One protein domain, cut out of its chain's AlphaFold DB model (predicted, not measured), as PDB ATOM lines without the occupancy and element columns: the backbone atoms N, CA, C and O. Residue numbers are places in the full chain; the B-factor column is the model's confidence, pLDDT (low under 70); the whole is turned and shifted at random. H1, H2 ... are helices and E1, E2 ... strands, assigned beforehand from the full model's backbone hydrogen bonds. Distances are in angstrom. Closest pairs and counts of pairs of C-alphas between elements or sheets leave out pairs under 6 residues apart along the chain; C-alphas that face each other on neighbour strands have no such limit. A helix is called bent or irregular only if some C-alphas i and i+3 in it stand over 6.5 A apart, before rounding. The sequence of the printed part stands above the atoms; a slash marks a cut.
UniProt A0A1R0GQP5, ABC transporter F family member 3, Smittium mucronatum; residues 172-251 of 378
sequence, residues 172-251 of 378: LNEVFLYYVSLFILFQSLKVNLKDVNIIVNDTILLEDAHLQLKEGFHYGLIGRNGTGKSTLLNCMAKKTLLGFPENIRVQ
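What this domain is: This is residues 172 to 251 of the 378 residues of the protein "ABC transporter F family member 3" of Smittium mucronatum (UniProt A0A1R0GQP5). A long, bent two-strand hairpin, E1 and E2, with a short helix, H2, near it and long loops at residues 215 to 228 and 238 to 251, makes the body, and a lone helical arm, H1, leads into it at E1. Residues 172 to 185 stick out from the body, and this arm makes much of the length. The printed part has 80 residues, with two named helices and two named strands in the order H1, E1, E2, H2; the sheet is E1 - E2, antiparallel, and the class is mixed, helices and strands. The whole is loose, with a radius of gyration of the C-alphas of 16.0 A and spans of 54 by 23 by 20 A.

Where its parts are: H1, residues 174 to 188, begins at C-alpha 174 at (115.325, 171.293, 117.691) and is 20.6 A long. E1, residues 190 to 200, is 26.2 A long and bends by 73 degrees at residue 194. E2, residues 203 to 214, is 28.9 A long and bends by 67 degrees at residue 208. H2, residues 229 to 237, ends at C-alpha 237 at (141.039, 145.596, 117.439).

How they stand to each other: H1 is apart from E2 and from H2. E1 and E2 form a hairpin, antiparallel at 169 degrees; N 193 and O 211, at 2.9 A, and N 205 and O 198, at 2.8 A, are within hydrogen-bond range. The closest C-alphas of E1 and H2 are those of Ile 198 and Leu 232, 7.6 A apart. E2 and H2 are near each other, with 6 pairs of C-alphas within 10 A. In H1 and H2 every O i to N i+4 pair is within hydrogen-bond range.

The domain as a whole: The C-alphas of Asn 173 and Asn 225, the two farthest apart, are 54.6 A from each other. Without residues 172 to 185, which stand free, the body spans 37 by 22 by 21 A. The printed part has no cut. The link from E2 to H2, 14 residues, is long. Residues 172 to 189 have pLDDT under 70; the mean of the printed part is 78.9.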
ATOM      1  N   LEU A 172     117.661 175.695 123.500       47.38
ATOM      2  CA  LEU A 172     118.053 175.667 122.080       47.38
ATOM      3  C   LEU A 172     117.084 174.841 121.222       47.38
ATOM      4  O   LEU A 172     116.696 173.735 121.586       47.38
ATOM      5  N   ASN A 173     116.697 175.412 120.075       60.28
ATOM      6  CA  ASN A 173     115.698 174.867 119.148       60.28
ATOM      7  C   ASN A 173     116.093 173.480 118.609       60.28
ATOM      8  O   ASN A 173     117.281 173.214 118.416       60.28
ATOM      9  N   GLU A 174     115.109 172.650 118.237       60.31
ATOM     10  CA  GLU A 174     115.325 171.293 117.691       60.31
ATOM     11  C   GLU A 174     116.359 171.245 116.558       60.31
ATOM     12  O   GLU A 174     117.223 170.375 116.549       60.31
ATOM     13  N   VAL A 175     116.338 172.220 115.643       64.12
ATOM     14  CA  VAL A 175     117.308 172.322 114.538       64.12
ATOM     15  C   VAL A 175     118.748 172.458 115.054       64.12
ATOM     16  O   VAL A 175     119.661 171.851 114.502       64.12
ATOM     17  N   PHE A 176     118.973 173.211 116.137       65.62
ATOM     18  CA  PHE A 176     120.298 173.327 116.748       65.62
ATOM     19  C   PHE A 176     120.675 172.063 117.530       65.62
ATOM     20  O   PHE A 176     121.825 171.641 117.465       65.62
ATOM     21  N   LEU A 177     119.720 171.419 118.210       58.19
ATOM     22  CA  LEU A 177     119.949 170.116 118.846       58.19
ATOM     23  C   LEU A 177     120.303 169.036 117.812       58.19
ATOM     24  O   LEU A 177     121.209 168.247 118.060       58.19
ATOM     25  N   TYR A 178     119.681 169.054 116.628       66.81
ATOM     26  CA  TYR A 178     120.049 168.193 115.505       66.81
ATOM     27  C   TYR A 178     121.471 168.485 115.015       66.81
ATOM     28  O   TYR A 178     122.273 167.561 114.932       66.81
ATOM     29  N   TYR A 179     121.838 169.750 114.770       64.94
ATOM     30  CA  TYR A 179     123.210 170.087 114.359       64.94
ATOM     31  C   TYR A 179     124.266 169.781 115.432       64.94
ATOM     32  O   TYR A 179     125.365 169.363 115.082       64.94
ATOM     33  N   VAL A 180     123.955 169.932 116.725       65.12
ATOM     34  CA  VAL A 180     124.857 169.537 117.822       65.12
ATOM     35  C   VAL A 180     124.973 168.019 117.924       65.12
ATOM     36  O   VAL A 180     126.086 167.521 118.052       65.12
ATOM     37  N   SER A 181     123.866 167.282 117.815       57.34
ATOM     38  CA  SER A 181     123.866 165.815 117.785       57.34
ATOM     39  C   SER A 181     124.683 165.292 116.599       57.34
ATOM     40  O   SER A 181     125.621 164.518 116.782       57.34
ATOM     41  N   LEU A 182     124.424 165.817 115.397       60.09
ATOM     42  CA  LEU A 182     125.152 165.489 114.175       60.09
ATOM     43  C   LEU A 182     126.638 165.869 114.268       60.09
ATOM     44  O   LEU A 182     127.479 165.107 113.808       60.09
ATOM     45  N   PHE A 183     126.986 166.998 114.897       60.44
ATOM     46  CA  PHE A 183     128.381 167.389 115.136       60.44
ATOM     47  C   PHE A 183     129.081 166.481 116.156       60.44
ATOM     48  O   PHE A 183     130.245 166.140 115.963       60.44
ATOM     49  N   ILE A 184     128.390 166.057 117.220       57.47
ATOM     50  CA  ILE A 184     128.902 165.072 118.184       57.47
ATOM     51  C   ILE A 184     129.142 163.727 117.484       57.47
ATOM     52  O   ILE A 184     130.200 163.132 117.675       57.47
ATOM     53  N   LEU A 185     128.224 163.299 116.614       55.97
ATOM     54  CA  LEU A 185     128.317 162.058 115.840       55.97
ATOM     55  C   LEU A 185     129.456 162.117 114.797       55.97
ATOM     56  O   LEU A 185     130.319 161.244 114.762       55.97
ATOM     57  N   PHE A 186     129.587 163.229 114.063       53.31
ATOM     58  CA  PHE A 186     130.748 163.503 113.196       53.31
ATOM     59  C   PHE A 186     132.077 163.637 113.955       53.31
ATOM     60  O   PHE A 186     133.140 163.690 113.331       53.31
ATOM     61  N   GLN A 187     132.060 163.757 115.284       52.31
ATOM     62  CA  GLN A 187     133.255 163.777 116.130       52.31
ATOM     63  C   GLN A 187     133.511 162.424 116.817       52.31
ATOM     64  O   GLN A 187     134.654 162.176 117.195       52.31
ATOM     65  N   SER A 188     132.513 161.541 116.939       56.91
ATOM     66  CA  SER A 188     132.663 160.210 117.548       56.91
ATOM     67  C   SER A 188     133.260 159.167 116.596       56.91
ATOM     68  O   SER A 188     133.779 158.154 117.058       56.91
ATOM     69  N   LEU A 189     133.237 159.423 115.284       62.22
ATOM     70  CA  LEU A 189     133.787 158.560 114.224       62.22
ATOM     71  C   LEU A 189     135.225 158.947 113.802       62.22
ATOM     72  O   LEU A 189     135.688 158.637 112.704       62.22
ATOM     73  N   LYS A 190     135.957 159.646 114.681       70.81
ATOM     74  CA  LYS A 190     137.359 160.051 114.479       70.81
ATOM     75  C   LYS A 190     138.242 159.468 115.579       70.81
ATOM     76  O   LYS A 190     138.148 159.882 116.735       70.81
ATOM     77  N   VAL A 191     139.155 158.573 115.212       82.44
ATOM     78  CA  VAL A 191     140.250 158.168 116.105       82.44
ATOM     79  C   VAL A 191     141.295 159.279 116.075       82.44
ATOM     80  O   VAL A 191     141.753 159.672 115.005       82.44
ATOM     81  N   ASN A 192     141.656 159.819 117.235       85.69
ATOM     82  CA  ASN A 192     142.679 160.857 117.366       85.69
ATOM     83  C   ASN A 192     143.435 160.638 118.676       85.69
ATOM     84  O   ASN A 192     143.109 161.232 119.706       85.69
ATOM     85  N   LEU A 193     144.388 159.710 118.633       84.06
ATOM     86  CA  LEU A 193     145.196 159.316 119.777       84.06
ATOM     87  C   LEU A 193     146.552 160.008 119.700       84.06
ATOM     88  O   LEU A 193     147.226 159.981 118.671       84.06
ATOM     89  N   LYS A 194     146.932 160.626 120.812       82.62
ATOM     90  CA  LYS A 194     148.264 161.178 121.040       82.62
ATOM     91  C   LYS A 194     149.048 160.219 121.912       82.62
ATOM     92  O   LYS A 194     148.441 159.444 122.649       82.62
ATOM     93  N   ASP A 195     150.367 160.331 121.841       83.06
ATOM     94  CA  ASP A 195     151.280 159.693 122.783       83.06
ATOM     95  C   ASP A 195     151.081 158.152 122.796       83.06
ATOM     96  O   ASP A 195     151.103 157.485 123.835       83.06
ATOM     97  N   VAL A 196     150.816 157.582 121.606       84.00
ATOM     98  CA  VAL A 196     150.560 156.152 121.386       84.00
ATOM     99  C   VAL A 196     151.871 155.392 121.507       84.00
ATOM    100  O   VAL A 196     152.700 155.379 120.599       84.00
ATOM    101  N   ASN A 197     152.017 154.729 122.646       84.44
ATOM    102  CA  ASN A 197     153.169 153.918 122.998       84.44
ATOM    103  C   ASN A 197     152.774 152.430 122.978       84.44
ATOM    104  O   ASN A 197     151.788 152.045 123.609       84.44
ATOM    105  N   ILE A 198     153.525 151.592 122.253       85.44
ATOM    106  CA  ILE A 198     153.326 150.133 122.191       85.44
ATOM    107  C   ILE A 198     154.652 149.435 122.489       85.44
ATOM    108  O   ILE A 198     155.639 149.629 121.781       85.44
ATOM    109  N   ILE A 199     154.644 148.583 123.515       86.25
ATOM    110  CA  ILE A 199     155.795 147.804 123.979       86.25
ATOM    111  C   ILE A 199     155.380 146.331 124.043       86.25
ATOM    112  O   ILE A 199     154.318 146.011 124.578       86.25
ATOM    113  N   VAL A 200     156.208 145.433 123.508       84.56
ATOM    114  CA  VAL A 200     156.012 143.976 123.559       84.56
ATOM    115  C   VAL A 200     157.328 143.323 123.955       84.56
ATOM    116  O   VAL A 200     158.333 143.540 123.290       84.56
ATOM    117  N   ASN A 201     157.320 142.508 125.015       80.94
ATOM    118  CA  ASN A 201     158.494 141.772 125.511       80.94
ATOM    119  C   ASN A 201     159.740 142.676 125.617       80.94
ATOM    120  O   ASN A 201     160.753 142.442 124.958       80.94
ATOM    121  N   ASP A 202     159.597 143.771 126.370       81.00
ATOM    122  CA  ASP A 202     160.584 144.843 126.585       81.00
ATOM    123  C   ASP A 202     161.087 145.570 125.316       81.00
ATOM    124  O   ASP A 202     161.915 146.476 125.399       81.00
ATOM    125  N   THR A 203     160.544 145.245 124.139       82.69
ATOM    126  CA  THR A 203     160.840 145.912 122.866       82.69
ATOM    127  C   THR A 203     159.805 146.998 122.592       82.69
ATOM    128  O   THR A 203     158.610 146.718 122.473       82.69
ATOM    129  N   ILE A 204     160.260 148.245 122.463       85.94
ATOM    130  CA  ILE A 204     159.425 149.372 122.032       85.94
ATOM    131  C   ILE A 204     159.178 149.234 120.523       85.94
ATOM    132  O   ILE A 204     160.123 149.152 119.740       85.94
ATOM    133  N   LEU A 205     157.908 149.178 120.119       86.19
ATOM    134  CA  LEU A 205     157.484 149.068 118.718       86.19
ATOM    135  C   LEU A 205     156.999 150.411 118.162       86.19
ATOM    136  O   LEU A 205     157.210 150.701 116.987       86.19
ATOM    137  N   LEU A 206     156.356 151.217 119.012       85.62
ATOM    138  CA  LEU A 206     155.911 152.587 118.751       85.62
ATOM    139  C   LEU A 206     156.160 153.414 120.016       85.62
ATOM    140  O   LEU A 206     155.794 152.972 121.106       85.62
ATOM    141  N   GLU A 207     156.746 154.598 119.853       86.06
ATOM    142  CA  GLU A 207     157.019 155.565 120.922       86.06
ATOM    143  C   GLU A 207     156.398 156.916 120.540       86.06
ATOM    144  O   GLU A 207     156.551 157.356 119.400       86.06
ATOM    145  N   ASP A 208     155.642 157.520 121.461       85.31
ATOM    146  CA  ASP A 208     154.947 158.817 121.327       85.31
ATOM    147  C   ASP A 208     154.230 159.081 119.978       85.31
ATOM    148  O   ASP A 208     154.109 160.214 119.502       85.31
ATOM    149  N   ALA A 209     153.692 158.029 119.352       85.88
ATOM    150  CA  ALA A 209     153.079 158.127 118.032       85.88
ATOM    151  C   ALA A 209     151.711 158.840 118.063       85.88
ATOM    152  O   ALA A 209     150.956 158.779 119.035       85.88
ATOM    153  N   HIS A 210     151.351 159.502 116.961       87.50
ATOM    154  CA  HIS A 210     150.104 160.262 116.829       87.50
ATOM    155  C   HIS A 210     149.198 159.622 115.768       87.50
ATOM    156  O   HIS A 210     149.360 159.853 114.570       87.50
ATOM    157  N   LEU A 211     148.243 158.802 116.212       88.38
ATOM    158  CA  LEU A 211     147.338 158.050 115.344       88.38
ATOM    159  C   LEU A 211     146.055 158.847 115.079       88.38
ATOM    160  O   LEU A 211     145.212 158.993 115.968       88.38
ATOM    161  N   GLN A 212     145.879 159.318 113.841       88.75
ATOM    162  CA  GLN A 212     144.636 159.945 113.382       88.75
ATOM    163  C   GLN A 212     143.986 159.152 112.248       88.75
ATOM    164  O   GLN A 212     144.523 159.100 111.143       88.75
ATOM    165  N   LEU A 213     142.798 158.605 112.508       87.56
ATOM    166  CA  LEU A 213     141.968 157.915 111.520       87.56
ATOM    167  C   LEU A 213     140.629 158.641 111.385       87.56
ATOM    168  O   LEU A 213     140.011 159.031 112.380       87.56
ATOM    169  N   LYS A 214     140.186 158.823 110.143       84.12
ATOM    170  CA  LYS A 214     138.919 159.461 109.787       84.12
ATOM    171  C   LYS A 214     138.031 158.457 109.063       84.12
ATOM    172  O   LYS A 214     138.504 157.723 108.200       84.12
ATOM    173  N   GLU A 215     136.744 158.490 109.378       82.00
ATOM    174  CA  GLU A 215     135.689 157.873 108.576       82.00
ATOM    175  C   GLU A 215     135.824 158.225 107.081       82.00
ATOM    176  O   GLU A 215     136.133 159.367 106.731       82.00
ATOM    177  N   GLY A 216     135.602 157.240 106.206       81.50
ATOM    178  CA  GLY A 216     135.668 157.402 104.748       81.50
ATOM    179  C   GLY A 216     137.075 157.409 104.134       81.50
ATOM    180  O   GLY A 216     137.189 157.584 102.924       81.50
ATOM    181  N   PHE A 217     138.138 157.213 104.922       83.75
ATOM    182  CA  PHE A 217     139.516 157.123 104.424       83.75
ATOM    183  C   PHE A 217     140.078 155.703 104.564       83.75
ATOM    184  O   PHE A 217     139.966 155.077 105.617       83.75
ATOM    185  N   HIS A 218     140.742 155.227 103.510       87.88
ATOM    186  CA  HIS A 218     141.529 153.994 103.528       87.88
ATOM    187  C   HIS A 218     142.985 154.315 103.897       87.88
ATOM    188  O   HIS A 218     143.537 155.315 103.437       87.88
ATOM    189  N   TYR A 219     143.606 153.472 104.723       89.50
ATOM    190  CA  TYR A 219     144.954 153.683 105.255       89.50
ATOM    191  C   TYR A 219     145.809 152.425 105.060       89.50
ATOM    192  O   TYR A 219     145.470 151.364 105.580       89.50
ATOM    193  N   GLY A 220     146.926 152.547 104.339       90.25
ATOM    194  CA  GLY A 220     147.938 151.494 104.224       90.25
ATOM    195  C   GLY A 220     148.998 151.614 105.322       90.25
ATOM    196  O   GLY A 220     149.519 152.704 105.559       90.25
ATOM    197  N   LEU A 221     149.337 150.505 105.985       88.75
ATOM    198  CA  LEU A 221     150.384 150.457 107.012       88.75
ATOM    199  C   LEU A 221     151.656 149.816 106.440       88.75
ATOM    200  O   LEU A 221     151.780 148.593 106.386       88.75
ATOM    201  N   ILE A 222     152.592 150.657 105.999       88.81
ATOM    202  CA  ILE A 222     153.837 150.250 105.332       88.81
ATOM    203  C   ILE A 222     154.983 150.171 106.356       88.81
ATOM    204  O   ILE A 222     155.012 150.906 107.340       88.81
ATOM    205  N   GLY A 223     155.925 149.252 106.141       88.06
ATOM    206  CA  GLY A 223     157.107 149.066 106.985       88.06
ATOM    207  C   GLY A 223     157.710 147.672 106.829       88.06
ATOM    208  O   GLY A 223     157.087 146.776 106.253       88.06
ATOM    209  N   ARG A 224     158.915 147.460 107.369       87.31
ATOM    210  CA  ARG A 224     159.606 146.157 107.334       87.31
ATOM    211  C   ARG A 224     158.848 145.100 108.156       87.31
ATOM    212  O   ARG A 224     157.915 145.400 108.906       87.31
ATOM    213  N   ASN A 225     159.209 143.831 108.014       84.94
ATOM    214  CA  ASN A 225     158.654 142.788 108.881       84.94
ATOM    215  C   ASN A 225     159.277 142.882 110.283       84.94
ATOM    216  O   ASN A 225     160.431 143.277 110.432       84.94
ATOM    217  N   GLY A 226     158.473 142.615 111.316       80.62
ATOM    218  CA  GLY A 226     158.842 142.833 112.721       80.62
ATOM    219  C   GLY A 226     158.600 144.248 113.277       80.62
ATOM    220  O   GLY A 226     158.606 144.403 114.491       80.62
ATOM    221  N   THR A 227     158.299 145.271 112.461       82.75
ATOM    222  CA  THR A 227     158.096 146.666 112.935       82.75
ATOM    223  C   THR A 227     156.725 146.917 113.589       82.75
ATOM    224  O   THR A 227     156.114 147.964 113.388       82.75
ATOM    225  N   GLY A 228     156.168 145.930 114.293       84.50
ATOM    226  CA  GLY A 228     154.905 146.067 115.028       84.50
ATOM    227  C   GLY A 228     153.631 146.277 114.194       84.50
ATOM    228  O   GLY A 228     152.594 146.559 114.787       84.50
ATOM    229  N   LYS A 229     153.658 146.127 112.856       91.44
ATOM    230  CA  LYS A 229     152.496 146.394 111.974       91.44
ATOM    231  C   LYS A 229     151.218 145.682 112.442       91.44
ATOM    232  O   LYS A 229     150.235 146.327 112.799       91.44
ATOM    233  N   SER A 230     151.258 144.351 112.508       88.44
ATOM    234  CA  SER A 230     150.130 143.527 112.967       88.44
ATOM    235  C   SER A 230     149.830 143.737 114.454       88.44
ATOM    236  O   SER A 230     148.684 143.610 114.869       88.44
ATOM    237  N   THR A 231     150.828 144.117 115.262       89.69
ATOM    238  CA  THR A 231     150.645 144.460 116.681       89.69
ATOM    239  C   THR A 231     149.780 145.707 116.849       89.69
ATOM    240  O   THR A 231     148.840 145.674 117.633       89.69
ATOM    241  N   LEU A 232     150.036 146.776 116.084       89.31
ATOM    242  CA  LEU A 232     149.221 147.995 116.100       89.31
ATOM    243  C   LEU A 232     147.760 147.686 115.740       89.31
ATOM    244  O   LEU A 232     146.854 148.109 116.457       89.31
ATOM    245  N   LEU A 233     147.536 146.893 114.685       90.50
ATOM    246  CA  LEU A 233     146.195 146.465 114.273       90.50
ATOM    247  C   LEU A 233     145.498 145.627 115.361       90.50
ATOM    248  O   LEU A 233     144.348 145.899 115.695       90.50
ATOM    249  N   ASN A 234     146.206 144.681 115.985       88.62
ATOM    250  CA  ASN A 234     145.683 143.847 117.076       88.62
ATOM    251  C   ASN A 234     145.344 144.688 118.332       88.62
ATOM    252  O   ASN A 234     144.302 144.493 118.959       88.62
ATOM    253  N   CYS A 235     146.167 145.691 118.667       88.12
ATOM    254  CA  CYS A 235     145.902 146.628 119.764       88.12
ATOM    255  C   CYS A 235     144.730 147.587 119.481       88.12
ATOM    256  O   CYS A 235     144.008 147.958 120.410       88.12
ATOM    257  N   MET A 236     144.509 147.974 118.219       88.25
ATOM    258  CA  MET A 236     143.300 148.699 117.806       88.25
ATOM    259  C   MET A 236     142.057 147.808 117.912       88.25
ATOM    260  O   MET A 236     141.062 148.229 118.496       88.25
ATOM    261  N   ALA A 237     142.129 146.572 117.410       87.12
ATOM    262  CA  ALA A 237     141.039 145.596 117.439       87.12
ATOM    263  C   ALA A 237     140.549 145.319 118.866       87.12
ATOM    264  O   ALA A 237     139.370 145.474 119.172       87.12
ATOM    265  N   LYS A 238     141.481 145.013 119.775       84.81
ATOM    266  CA  LYS A 238     141.199 144.739 121.193       84.81
ATOM    267  C   LYS A 238     140.981 146.011 122.029       84.81
ATOM    268  O   LYS A 238     140.881 145.925 123.252       84.81
ATOM    269  N   LYS A 239     140.940 147.190 121.388       84.62
ATOM    270  CA  LYS A 239     140.810 148.527 122.002       84.62
ATOM    271  C   LYS A 239     141.757 148.742 123.198       84.62
ATOM    272  O   LYS A 239     141.402 149.403 124.173       84.62
ATOM    273  N   THR A 240     142.968 148.178 123.144       83.56
ATOM    274  CA  THR A 240     143.961 148.282 124.230       83.56
ATOM    275  C   THR A 240     144.783 149.568 124.164       83.56
ATOM    276  O   THR A 240     145.427 149.929 125.150       83.56
ATOM    277  N   LEU A 241     144.742 150.290 123.038       83.19
ATOM    278  CA  LEU A 241     145.338 151.621 122.928       83.19
ATOM    279  C   LEU A 241     144.618 152.611 123.854       83.19
ATOM    280  O   LEU A 241     143.396 152.774 123.794       83.19
ATOM    281  N   LEU A 242     145.384 153.310 124.693       76.31
ATOM    282  CA  LEU A 242     144.837 154.253 125.667       76.31
ATOM    283  C   LEU A 242     144.060 155.378 124.967       76.31
ATOM    284  O   LEU A 242     144.606 156.148 124.183       76.31
ATOM    285  N   GLY A 243     142.768 155.478 125.283       75.81
ATOM    286  CA  GLY A 243     141.870 156.481 124.712       75.81
ATOM    287  C   GLY A 243     141.196 156.096 123.395       75.81
ATOM    288  O   GLY A 243     140.490 156.941 122.843       75.81
ATOM    289  N   PHE A 244     141.366 154.863 122.896       83.19
ATOM    290  CA  PHE A 244     140.620 154.388 121.726       83.19
ATOM    291  C   PHE A 244     139.098 154.531 121.961       83.19
ATOM    292  O   PHE A 244     138.613 154.172 123.038       83.19
ATOM    293  N   PRO A 245     138.326 155.085 121.005       79.44
ATOM    294  CA  PRO A 245     136.900 155.334 121.200       79.44
ATOM    295  C   PRO A 245     136.099 154.026 121.261       79.44
ATOM    296  O   PRO A 245     135.977 153.305 120.274       79.44
ATOM    297  N   GLU A 246     135.494 153.746 122.418       75.75
ATOM    298  CA  GLU A 246     134.684 152.535 122.635       75.75
ATOM    299  C   GLU A 246     133.482 152.437 121.673       75.75
ATOM    300  O   GLU A 246     133.092 151.335 121.300       75.75
ATOM    301  N   ASN A 247     132.950 153.571 121.200       74.62
ATOM    302  CA  ASN A 247     131.825 153.647 120.260       74.62
ATOM    303  C   ASN A 247     132.170 153.298 118.794       74.62
ATOM    304  O   ASN A 247     131.324 153.493 117.922       74.62
ATOM    305  N   ILE A 248     133.400 152.875 118.492       81.25
ATOM    306  CA  ILE A 248     133.786 152.391 117.160       81.25
ATOM    307  C   ILE A 248     133.858 150.859 117.201       81.25
ATOM    308  O   ILE A 248     134.617 150.290 117.990       81.25
ATOM    309  N   ARG A 249     133.076 150.192 116.340       80.56
ATOM    310  CA  ARG A 249     133.223 148.755 116.054       80.56
ATOM    311  C   ARG A 249     134.476 148.568 115.200       80.56
ATOM    312  O   ARG A 249     134.637 149.247 114.189       80.56
ATOM    313  N   VAL A 250     135.362 147.665 115.610       85.69
ATOM    314  CA  VAL A 250     136.590 147.330 114.880       85.69
ATOM    315  C   VAL A 250     136.552 145.839 114.588       85.69
ATOM    316  O   VAL A 250     136.631 145.042 115.516       85.69
ATOM    317  N   GLN A 251     136.431 145.465 113.315       85.44
ATOM    318  CA  GLN A 251     136.662 144.087 112.892       85.44
ATOM    319  C   GLN A 251     138.131 143.946 112.491       85.44
ATOM    320  O   GLN A 251     138.671 144.800 111.785       85.44
TER     321      GLN A 251